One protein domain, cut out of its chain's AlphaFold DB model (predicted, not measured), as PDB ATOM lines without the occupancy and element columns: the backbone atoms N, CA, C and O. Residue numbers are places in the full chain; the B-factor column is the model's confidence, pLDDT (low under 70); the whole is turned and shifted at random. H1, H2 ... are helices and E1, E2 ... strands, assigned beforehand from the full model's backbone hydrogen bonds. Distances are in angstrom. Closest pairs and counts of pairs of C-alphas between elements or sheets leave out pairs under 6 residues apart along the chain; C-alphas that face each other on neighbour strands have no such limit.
ATOM      1  N   HIS A  16     -42.949 -57.041   2.200       84.25
ATOM      2  CA  HIS A  16     -42.223 -55.831   2.601       84.25
ATOM      3  C   HIS A  16     -42.758 -55.290   3.938       84.25
ATOM      4  O   HIS A  16     -43.404 -54.239   3.954       84.25
ATOM      5  N   PRO A  17     -42.547 -56.002   5.061       86.56
ATOM      6  CA  PRO A  17     -42.893 -55.477   6.375       86.56
ATOM      7  C   PRO A  17     -42.058 -54.224   6.678       86.56
ATOM      8  O   PRO A  17     -40.867 -54.170   6.376       86.56
ATOM      9  N   GLY A  18     -42.684 -53.215   7.278       91.69
ATOM     10  CA  GLY A  18     -42.033 -51.955   7.625       91.69
ATOM     11  C   GLY A  18     -42.849 -51.144   8.625       91.69
ATOM     12  O   GLY A  18     -43.978 -51.506   8.957       91.69
ATOM     13  N   GLY A  19     -42.270 -50.049   9.112       94.25
ATOM     14  CA  GLY A  19     -42.952 -49.116  10.014       94.25
ATOM     15  C   GLY A  19     -43.039 -49.545  11.485       94.25
ATOM     16  O   GLY A  19     -43.893 -49.027  12.208       94.25
ATOM     17  N   SER A  20     -42.193 -50.475  11.943       95.81
ATOM     18  CA  SER A  20     -42.097 -50.860  13.362       95.81
ATOM     19  C   SER A  20     -41.335 -49.848  14.229       95.81
ATOM     20  O   SER A  20     -41.548 -49.831  15.437       95.81
ATOM     21  N   VAL A  21     -40.489 -48.994  13.639       97.25
ATOM     22  CA  VAL A  21     -39.697 -47.955  14.328       97.25
ATOM     23  C   VAL A  21     -39.693 -46.678  13.481       97.25
ATOM     24  O   VAL A  21     -38.679 -46.270  12.924       97.25
ATOM     25  N   ARG A  22     -40.868 -46.072  13.309       97.88
ATOM     26  CA  ARG A  22     -41.102 -44.995  12.332       97.88
ATOM     27  C   ARG A  22     -40.287 -43.731  12.611       97.88
ATOM     28  O   ARG A  22     -40.114 -43.343  13.767       97.88
ATOM     29  N   ILE A  23     -39.909 -43.030  11.541       98.12
ATOM     30  CA  ILE A  23     -39.472 -41.628  11.621       98.12
ATOM     31  C   ILE A  23     -40.590 -40.774  12.231       98.12
ATOM     32  O   ILE A  23     -41.738 -40.850  11.793       98.12
ATOM     33  N   GLY A  24     -40.233 -39.951  13.215       97.38
ATOM     34  CA  GLY A  24     -41.157 -39.108  13.975       97.38
ATOM     35  C   GLY A  24     -41.824 -39.806  15.165       97.38
ATOM     36  O   GLY A  24     -42.655 -39.187  15.820       97.38
ATOM     37  N   ASP A  25     -41.475 -41.066  15.439       97.69
ATOM     38  CA  ASP A  25     -42.001 -41.850  16.566       97.69
ATOM     39  C   ASP A  25     -40.867 -42.611  17.277       97.69
ATOM     40  O   ASP A  25     -40.464 -42.245  18.377       97.69
ATOM     41  N   GLY A  26     -40.279 -43.614  16.612       97.31
ATOM     42  CA  GLY A  26     -39.177 -44.419  17.157       97.31
ATOM     43  C   GLY A  26     -37.775 -43.910  16.804       97.31
ATOM     44  O   GLY A  26     -36.808 -44.261  17.478       97.31
ATOM     45  N   VAL A  27     -37.660 -43.090  15.757       98.44
ATOM     46  CA  VAL A  27     -36.431 -42.372  15.387       98.44
ATOM     47  C   VAL A  27     -36.745 -40.939  14.975       98.44
ATOM     48  O   VAL A  27     -37.854 -40.644  14.523       98.44
ATOM     49  N   ASP A  28     -35.767 -40.048  15.092       97.94
ATOM     50  CA  ASP A  28     -35.863 -38.685  14.561       97.94
ATOM     51  C   ASP A  28     -35.652 -38.619  13.028       97.94
ATOM     52  O   ASP A  28     -35.545 -39.640  12.337       97.94
ATOM     53  N   SER A  29     -35.617 -37.405  12.460       96.94
ATOM     54  CA  SER A  29     -35.415 -37.193  11.015       96.94
ATOM     55  C   SER A  29     -34.056 -37.679  10.509       96.94
ATOM     56  O   SER A  29     -33.932 -38.027   9.330       96.94
ATOM     57  N   GLU A  30     -33.067 -37.762  11.400       96.94
ATOM     58  CA  GLU A  30     -31.708 -38.230  11.130       96.94
ATOM     59  C   GLU A  30     -31.541 -39.731  11.382       96.94
ATOM     60  O   GLU A  30     -30.433 -40.256  11.284       96.94
ATOM     61  N   LEU A  31     -32.651 -40.443  11.611       98.31
ATOM     62  CA  LEU A  31     -32.698 -41.877  11.899       98.31
ATOM     63  C   LEU A  31     -32.076 -42.266  13.247       98.31
ATOM     64  O   LEU A  31     -31.737 -43.436  13.455       98.31
ATOM     65  N   ARG A  32     -31.911 -41.317  14.173       98.00
ATOM     66  CA  ARG A  32     -31.352 -41.578  15.500       98.00
ATOM     67  C   ARG A  32     -32.451 -42.061  16.448       98.00
ATOM     68  O   ARG A  32     -33.482 -41.411  16.597       98.00
ATOM     69  N   ALA A  33     -32.207 -43.195  17.103       98.12
ATOM     70  CA  ALA A  33     -33.084 -43.766  18.133       98.12
ATOM     71  C   ALA A  33     -32.632 -43.382  19.553       98.12
ATOM     72  O   ALA A  33     -33.443 -43.216  20.457       98.12
ATOM     73  N   ALA A  34     -31.318 -43.258  19.752       97.31
ATOM     74  CA  ALA A  34     -30.685 -42.854  21.008       97.31
ATOM     75  C   ALA A  34     -29.282 -42.276  20.716       97.31
ATOM     76  O   ALA A  34     -28.800 -42.394  19.586       97.31
ATOM     77  N   PRO A  35     -28.585 -41.656  21.687       95.88
ATOM     78  CA  PRO A  35     -27.215 -41.188  21.480       95.88
ATOM     79  C   PRO A  35     -26.295 -42.312  20.978       95.88
ATOM     80  O   PRO A  35     -26.126 -43.328  21.645       95.88
ATOM     81  N   GLY A  36     -25.722 -42.132  19.784       95.00
ATOM     82  CA  GLY A  36     -24.848 -43.125  19.146       95.00
ATOM     83  C   GLY A  36     -25.559 -44.342  18.536       95.00
ATOM     84  O   GLY A  36     -24.876 -45.234  18.039       95.00
ATOM     85  N   LEU A  37     -26.897 -44.387  18.532       97.12
ATOM     86  CA  LEU A  37     -27.691 -45.487  17.976       97.12
ATOM     87  C   LEU A  37     -28.619 -44.989  16.863       97.12
ATOM     88  O   LEU A  37     -29.476 -44.132  17.090       97.12
ATOM     89  N   PHE A  38     -28.482 -45.584  15.680       98.31
ATOM     90  CA  PHE A  38     -29.250 -45.248  14.482       98.31
ATOM     91  C   PHE A  38     -29.881 -46.504  13.877       98.31
ATOM     92  O   PHE A  38     -29.318 -47.594  13.986       98.31
ATOM     93  N   VAL A  39     -31.026 -46.346  13.210       98.25
ATOM     94  CA  VAL A  39     -31.749 -47.441  12.543       98.25
ATOM     95  C   VAL A  39     -31.947 -47.094  11.072       98.25
ATOM     96  O   VAL A  39     -32.472 -46.039  10.752       98.25
ATOM     97  N   CYS A  40     -31.542 -47.967  10.151       98.00
ATOM     98  CA  CYS A  40     -31.648 -47.698   8.715       98.00
ATOM     99  C   CYS A  40     -32.089 -48.944   7.936       98.00
ATOM    100  O   CYS A  40     -31.310 -49.554   7.204       98.00
ATOM    101  N   ASP A  41     -33.359 -49.316   8.090       97.00
ATOM    102  CA  ASP A  41     -34.018 -50.395   7.350       97.00
ATOM    103  C   ASP A  41     -35.513 -50.072   7.118       97.00
ATOM    104  O   ASP A  41     -35.959 -48.945   7.337       97.00
ATOM    105  N   ALA A  42     -36.315 -51.036   6.650       96.50
ATOM    106  CA  ALA A  42     -37.740 -50.821   6.369       96.50
ATOM    107  C   ALA A  42     -38.578 -50.439   7.608       96.50
ATOM    108  O   ALA A  42     -39.686 -49.913   7.459       96.50
ATOM    109  N   SER A  43     -38.077 -50.659   8.829       96.94
ATOM    110  CA  SER A  43     -38.780 -50.297  10.064       96.94
ATOM    111  C   SER A  43     -39.046 -48.796  10.178       96.94
ATOM    112  O   SER A  43     -40.041 -48.419  10.796       96.94
ATOM    113  N   VAL A  44     -38.227 -47.957   9.532       98.00
ATOM    114  CA  VAL A  44     -38.287 -46.491   9.670       98.00
ATOM    115  C   VAL A  44     -39.315 -45.815   8.769       98.00
ATOM    116  O   VAL A  44     -39.588 -44.625   8.920       98.00
ATOM    117  N   ILE A  45     -39.916 -46.566   7.843       96.50
ATOM    118  CA  ILE A  45     -40.915 -46.052   6.904       96.50
ATOM    119  C   ILE A  45     -42.112 -45.495   7.696       96.50
ATOM    120  O   ILE A  45     -42.753 -46.247   8.429       96.50
ATOM    121  N   PRO A  46     -42.448 -44.199   7.556       95.44
ATOM    122  CA  PRO A  46     -43.356 -43.519   8.481       95.44
ATOM    123  C   PRO A  46     -44.829 -43.891   8.296       95.44
ATOM    124  O   PRO A  46     -45.637 -43.663   9.191       95.44
ATOM    125  N   GLN A  47     -45.204 -44.452   7.147       93.56
ATOM    126  CA  GLN A  47     -46.582 -44.838   6.868       93.56
ATOM    127  C   GLN A  47     -46.653 -45.989   5.859       93.56
ATOM    128  O   GLN A  47     -45.754 -46.129   5.023       93.56
ATOM    129  N   PRO A  48     -47.727 -46.794   5.881       89.50
ATOM    130  CA  PRO A  48     -47.995 -47.751   4.819       89.50
ATOM    131  C   PRO A  48     -48.119 -47.036   3.471       89.50
ATOM    132  O   PRO A  48     -48.895 -46.096   3.332       89.50
ATOM    133  N   TRP A  49     -47.367 -47.491   2.471       86.31
ATOM    134  CA  TRP A  49     -47.337 -46.846   1.151       86.31
ATOM    135  C   TRP A  49     -47.412 -47.804  -0.042       86.31
ATOM    136  O   TRP A  49     -47.481 -47.356  -1.178       86.31
ATOM    137  N   GLY A  50     -47.400 -49.122   0.187       87.38
ATOM    138  CA  GLY A  50     -47.533 -50.130  -0.876       87.38
ATOM    139  C   GLY A  50     -46.389 -50.187  -1.902       87.38
ATOM    140  O   GLY A  50     -46.496 -50.926  -2.876       87.38
ATOM    141  N   LEU A  51     -45.300 -49.437  -1.702       88.31
ATOM    142  CA  LEU A  51     -44.160 -49.371  -2.618       88.31
ATOM    143  C   LEU A  51     -43.006 -50.288  -2.170       88.31
ATOM    144  O   LEU A  51     -42.783 -50.440  -0.964       88.31
ATOM    145  N   PRO A  52     -42.225 -50.861  -3.108       90.50
ATOM    146  CA  PRO A  52     -40.981 -51.553  -2.780       90.50
ATOM    147  C   PRO A  52     -39.983 -50.601  -2.092       90.50
ATOM    148  O   PRO A  52     -39.679 -49.541  -2.644       90.50
ATOM    149  N   PRO A  53     -39.422 -50.955  -0.921       93.06
ATOM    150  CA  PRO A  53     -38.613 -50.026  -0.133       93.06
ATOM    151  C   PRO A  53     -37.170 -49.883  -0.641       93.06
ATOM    152  O   PRO A  53     -36.448 -49.007  -0.176       93.06
ATOM    153  N   THR A  54     -36.729 -50.715  -1.590       94.75
ATOM    154  CA  THR A  54     -35.315 -50.860  -1.981       94.75
ATOM    155  C   THR A  54     -34.624 -49.534  -2.294       94.75
ATOM    156  O   THR A  54     -33.556 -49.254  -1.749       94.75
ATOM    157  N   LEU A  55     -35.224 -48.697  -3.150       96.12
ATOM    158  CA  LEU A  55     -34.615 -47.422  -3.536       96.12
ATOM    159  C   LEU A  55     -34.565 -46.440  -2.359       96.12
ATOM    160  O   LEU A  55     -33.551 -45.770  -2.160       96.12
ATOM    161  N   THR A  56     -35.627 -46.386  -1.555       95.81
ATOM    162  CA  THR A  56     -35.677 -45.563  -0.344       95.81
ATOM    163  C   THR A  56     -34.590 -45.976   0.640       95.81
ATOM    164  O   THR A  56     -33.862 -45.116   1.122       95.81
ATOM    165  N   LEU A  57     -34.435 -47.273   0.914       97.19
ATOM    166  CA  LEU A  57     -33.432 -47.767   1.859       97.19
ATOM    167  C   LEU A  57     -32.009 -47.472   1.386       97.19
ATOM    168  O   LEU A  57     -31.174 -47.053   2.185       97.19
ATOM    169  N   LEU A  58     -31.743 -47.603   0.083       98.38
ATOM    170  CA  LEU A  58     -30.453 -47.214  -0.484       98.38
ATOM    171  C   LEU A  58     -30.186 -45.711  -0.307       98.38
ATOM    172  O   LEU A  58     -29.067 -45.318   0.023       98.38
ATOM    173  N   ALA A  59     -31.199 -44.867  -0.519       98.19
ATOM    174  CA  ALA A  59     -31.079 -43.422  -0.342       98.19
ATOM    175  C   ALA A  59     -30.864 -43.032   1.131       98.19
ATOM    176  O   ALA A  59     -29.967 -42.241   1.422       98.19
ATOM    177  N   LEU A  60     -31.629 -43.621   2.055       98.00
ATOM    178  CA  LEU A  60     -31.481 -43.410   3.499       98.00
ATOM    179  C   LEU A  60     -30.096 -43.847   3.986       98.00
ATOM    180  O   LEU A  60     -29.426 -43.075   4.666       98.00
ATOM    181  N   GLY A  61     -29.627 -45.026   3.568       98.12
ATOM    182  CA  GLY A  61     -28.305 -45.535   3.934       98.12
ATOM    183  C   GLY A  61     -27.169 -44.649   3.425       98.12
ATOM    184  O   GLY A  61     -26.248 -44.338   4.176       98.12
ATOM    185  N   LYS A  62     -27.254 -44.168   2.175       98.12
ATOM    186  CA  LYS A  62     -26.276 -43.212   1.623       98.12
ATOM    187  C   LYS A  62     -26.253 -41.900   2.408       98.12
ATOM    188  O   LYS A  62     -25.174 -41.404   2.724       98.12
ATOM    189  N   ARG A  63     -27.428 -41.349   2.734       97.50
ATOM    190  CA  ARG A  63     -27.551 -40.109   3.514       97.50
ATOM    191  C   ARG A  63     -26.973 -40.276   4.920       97.50
ATOM    192  O   ARG A  63     -26.168 -39.452   5.337       97.50
ATOM    193  N   LEU A  64     -27.349 -41.350   5.619       97.56
ATOM    194  CA  LEU A  64     -26.856 -41.645   6.965       97.56
ATOM    195  C   LEU A  64     -25.339 -41.865   6.966       97.56
ATOM    196  O   LEU A  64     -24.644 -41.318   7.814       97.56
ATOM    197  N   GLY A  65     -24.808 -42.603   5.989       96.62
ATOM    198  CA  GLY A  65     -23.366 -42.807   5.850       96.62
ATOM    199  C   GLY A  65     -22.596 -41.498   5.659       96.62
ATOM    200  O   GLY A  65     -21.553 -41.310   6.280       96.62
ATOM    201  N   ALA A  66     -23.126 -40.569   4.856       96.19
ATOM    202  CA  ALA A  66     -22.539 -39.238   4.707       96.19
ATOM    203  C   ALA A  66     -22.588 -38.441   6.021       96.19
ATOM    204  O   ALA A  66     -21.569 -37.888   6.420       96.19
ATOM    205  N   HIS A  67     -23.728 -38.438   6.719       94.12
ATOM    206  CA  HIS A  67     -23.883 -37.770   8.015       94.12
ATOM    207  C   HIS A  67     -22.858 -38.275   9.045       94.12
ATOM    208  O   HIS A  67     -22.106 -37.480   9.604       94.12
ATOM    209  N   LEU A  68     -22.748 -39.595   9.217       94.56
ATOM    210  CA  LEU A  68     -21.804 -40.202  10.161       94.56
ATOM    211  C   LEU A  68     -20.339 -40.020   9.739       94.56
ATOM    212  O   LEU A  68     -19.466 -39.861  10.589       94.56
ATOM    213  N   GLY A  69     -20.057 -40.031   8.434       91.81
ATOM    214  CA  GLY A  69     -18.719 -39.768   7.901       91.81
ATOM    215  C   GLY A  69     -18.276 -38.316   8.100       91.81
ATOM    216  O   GLY A  69     -17.119 -38.068   8.430       91.81
ATOM    217  N   SER A  70     -19.190 -37.355   7.946       83.38
ATOM    218  CA  SER A  70     -18.944 -35.942   8.251       83.38
ATOM    219  C   SER A  70     -18.777 -35.696   9.752       83.38
ATOM    220  O   SER A  70     -17.885 -34.944  10.144       83.38
ATOM    221  N   ASP A  71     -19.561 -36.370  10.594       70.56
ATOM    222  CA  ASP A  71     -19.402 -36.311  12.050       70.56
ATOM    223  C   ASP A  71     -18.047 -36.889  12.494       70.56
ATOM    224  O   ASP A  71     -17.362 -36.284  13.314       70.56
ATOM    225  N   ALA A  72     -17.590 -37.991  11.890       60.84
ATOM    226  CA  ALA A  72     -16.271 -38.566  12.174       60.84
ATOM    227  C   ALA A  72     -15.103 -37.635  11.789       60.84
ATOM    228  O   ALA A  72     -14.052 -37.656  12.433       60.84
ATOM    229  N   LEU A  73     -15.281 -36.805  10.753       58.47
ATOM    230  CA  LEU A  73     -14.310 -35.777  10.360       58.47
ATOM    231  C   LEU A  73     -14.305 -34.582  11.328       58.47
ATOM    232  O   LEU A  73     -13.259 -33.964  11.512       58.47
ATOM    233  N   SER A  74     -15.442 -34.261  11.956       58.22
ATOM    234  CA  SER A  74     -15.546 -33.151  12.913       58.22
ATOM    235  C   SER A  74     -15.120 -33.535  14.337       58.22
ATOM    236  O   SER A  74     -14.645 -32.681  15.082       58.22
ATOM    237  N   SER A  75     -15.214 -34.817  14.710       59.12
ATOM    238  CA  SER A  75     -14.955 -35.290  16.074       59.12
ATOM    239  C   SER A  75     -13.490 -35.634  16.388       59.12
ATOM    240  O   SER A  75     -13.217 -36.190  17.450       59.12
ATOM    241  N   GLY A  76     -12.528 -35.344  15.499       53.59
ATOM    242  CA  GLY A  76     -11.091 -35.548  15.761       53.59
ATOM    243  C   GLY A  76     -10.674 -37.002  16.044       53.59
ATOM    244  O   GLY A  76      -9.563 -37.246  16.504       53.59
ATOM    245  N   ALA A  77     -11.539 -37.983  15.763       54.41
ATOM    246  CA  ALA A  77     -11.339 -39.386  16.135       54.41
ATOM    247  C   ALA A  77     -10.393 -40.162  15.193       54.41
ATOM    248  O   ALA A  77     -10.247 -41.375  15.321       54.41
ATOM    249  N   VAL A  78      -9.711 -39.473  14.274       52.75
ATOM    250  CA  VAL A  78      -8.601 -40.035  13.493       52.75
ATOM    251  C   VAL A  78      -7.289 -39.450  14.015       52.75
ATOM    252  O   VAL A  78      -6.602 -38.703  13.326       52.75
ATOM    253  N   SER A  79      -6.929 -39.803  15.251       42.09
ATOM    254  CA  SER A  79      -5.513 -39.915  15.604       42.09
ATOM    255  C   SER A  79      -5.067 -41.298  15.139       42.09
ATOM    256  O   SER A  79      -5.340 -42.301  15.795       42.09
ATOM    257  N   ARG A  80      -4.462 -41.349  13.951       47.34
ATOM    258  CA  ARG A  80      -3.459 -42.378  13.659       47.34
ATOM    259  C   ARG A  80      -2.170 -42.039  14.395       47.34
ATOM    260  O   ARG A  80      -1.974 -40.836  14.677       47.34
TER     261      ARG A  80
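What this domain is: This is residues 16 to 80 of the 80 residues of the protein "GMC_oxred_C domain-containing protein" of Halobellus sp. Atlit-31R (UniProt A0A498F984). The domain has little regular structure: a body of loops lies along one side of a single long helix, H1, whose far end sticks out with the tail, residues 69 to 80. The 65 printed residues have one named strand, E1, then one named helix, mostly helix by class, though the named elements hold only 24 residues. The whole is loose, with a radius of gyration of the C-alphas of 13.6 A, a rod spanning 46 by 22 by 14 A.

How they stand to each other: Residues 16 to 31 hold no named element. E1, residues 32 to 34, pairs with no named strand, but is antiparallel to the short stretch 37 to 38. A long link of 19 residues leads to H1, residues 54 to 74, which is apart from E1. In H1 every O i to N i+4 pair is within hydrogen-bond range.

Where its parts are: E1 begins at C-alpha 32, (-31.352, -41.578, 15.500). H1 runs 30.4 A, from C-alpha 54 at (-35.315, -50.860, -1.981) to C-alpha 74 at (-15.546, -33.151, 12.913).

The domain as a whole: The C-alphas farthest apart, those of Gly 50 and Arg 80, are 47.1 A apart. The printed part has no cut. Residues 72 to 80 have pLDDT under 70.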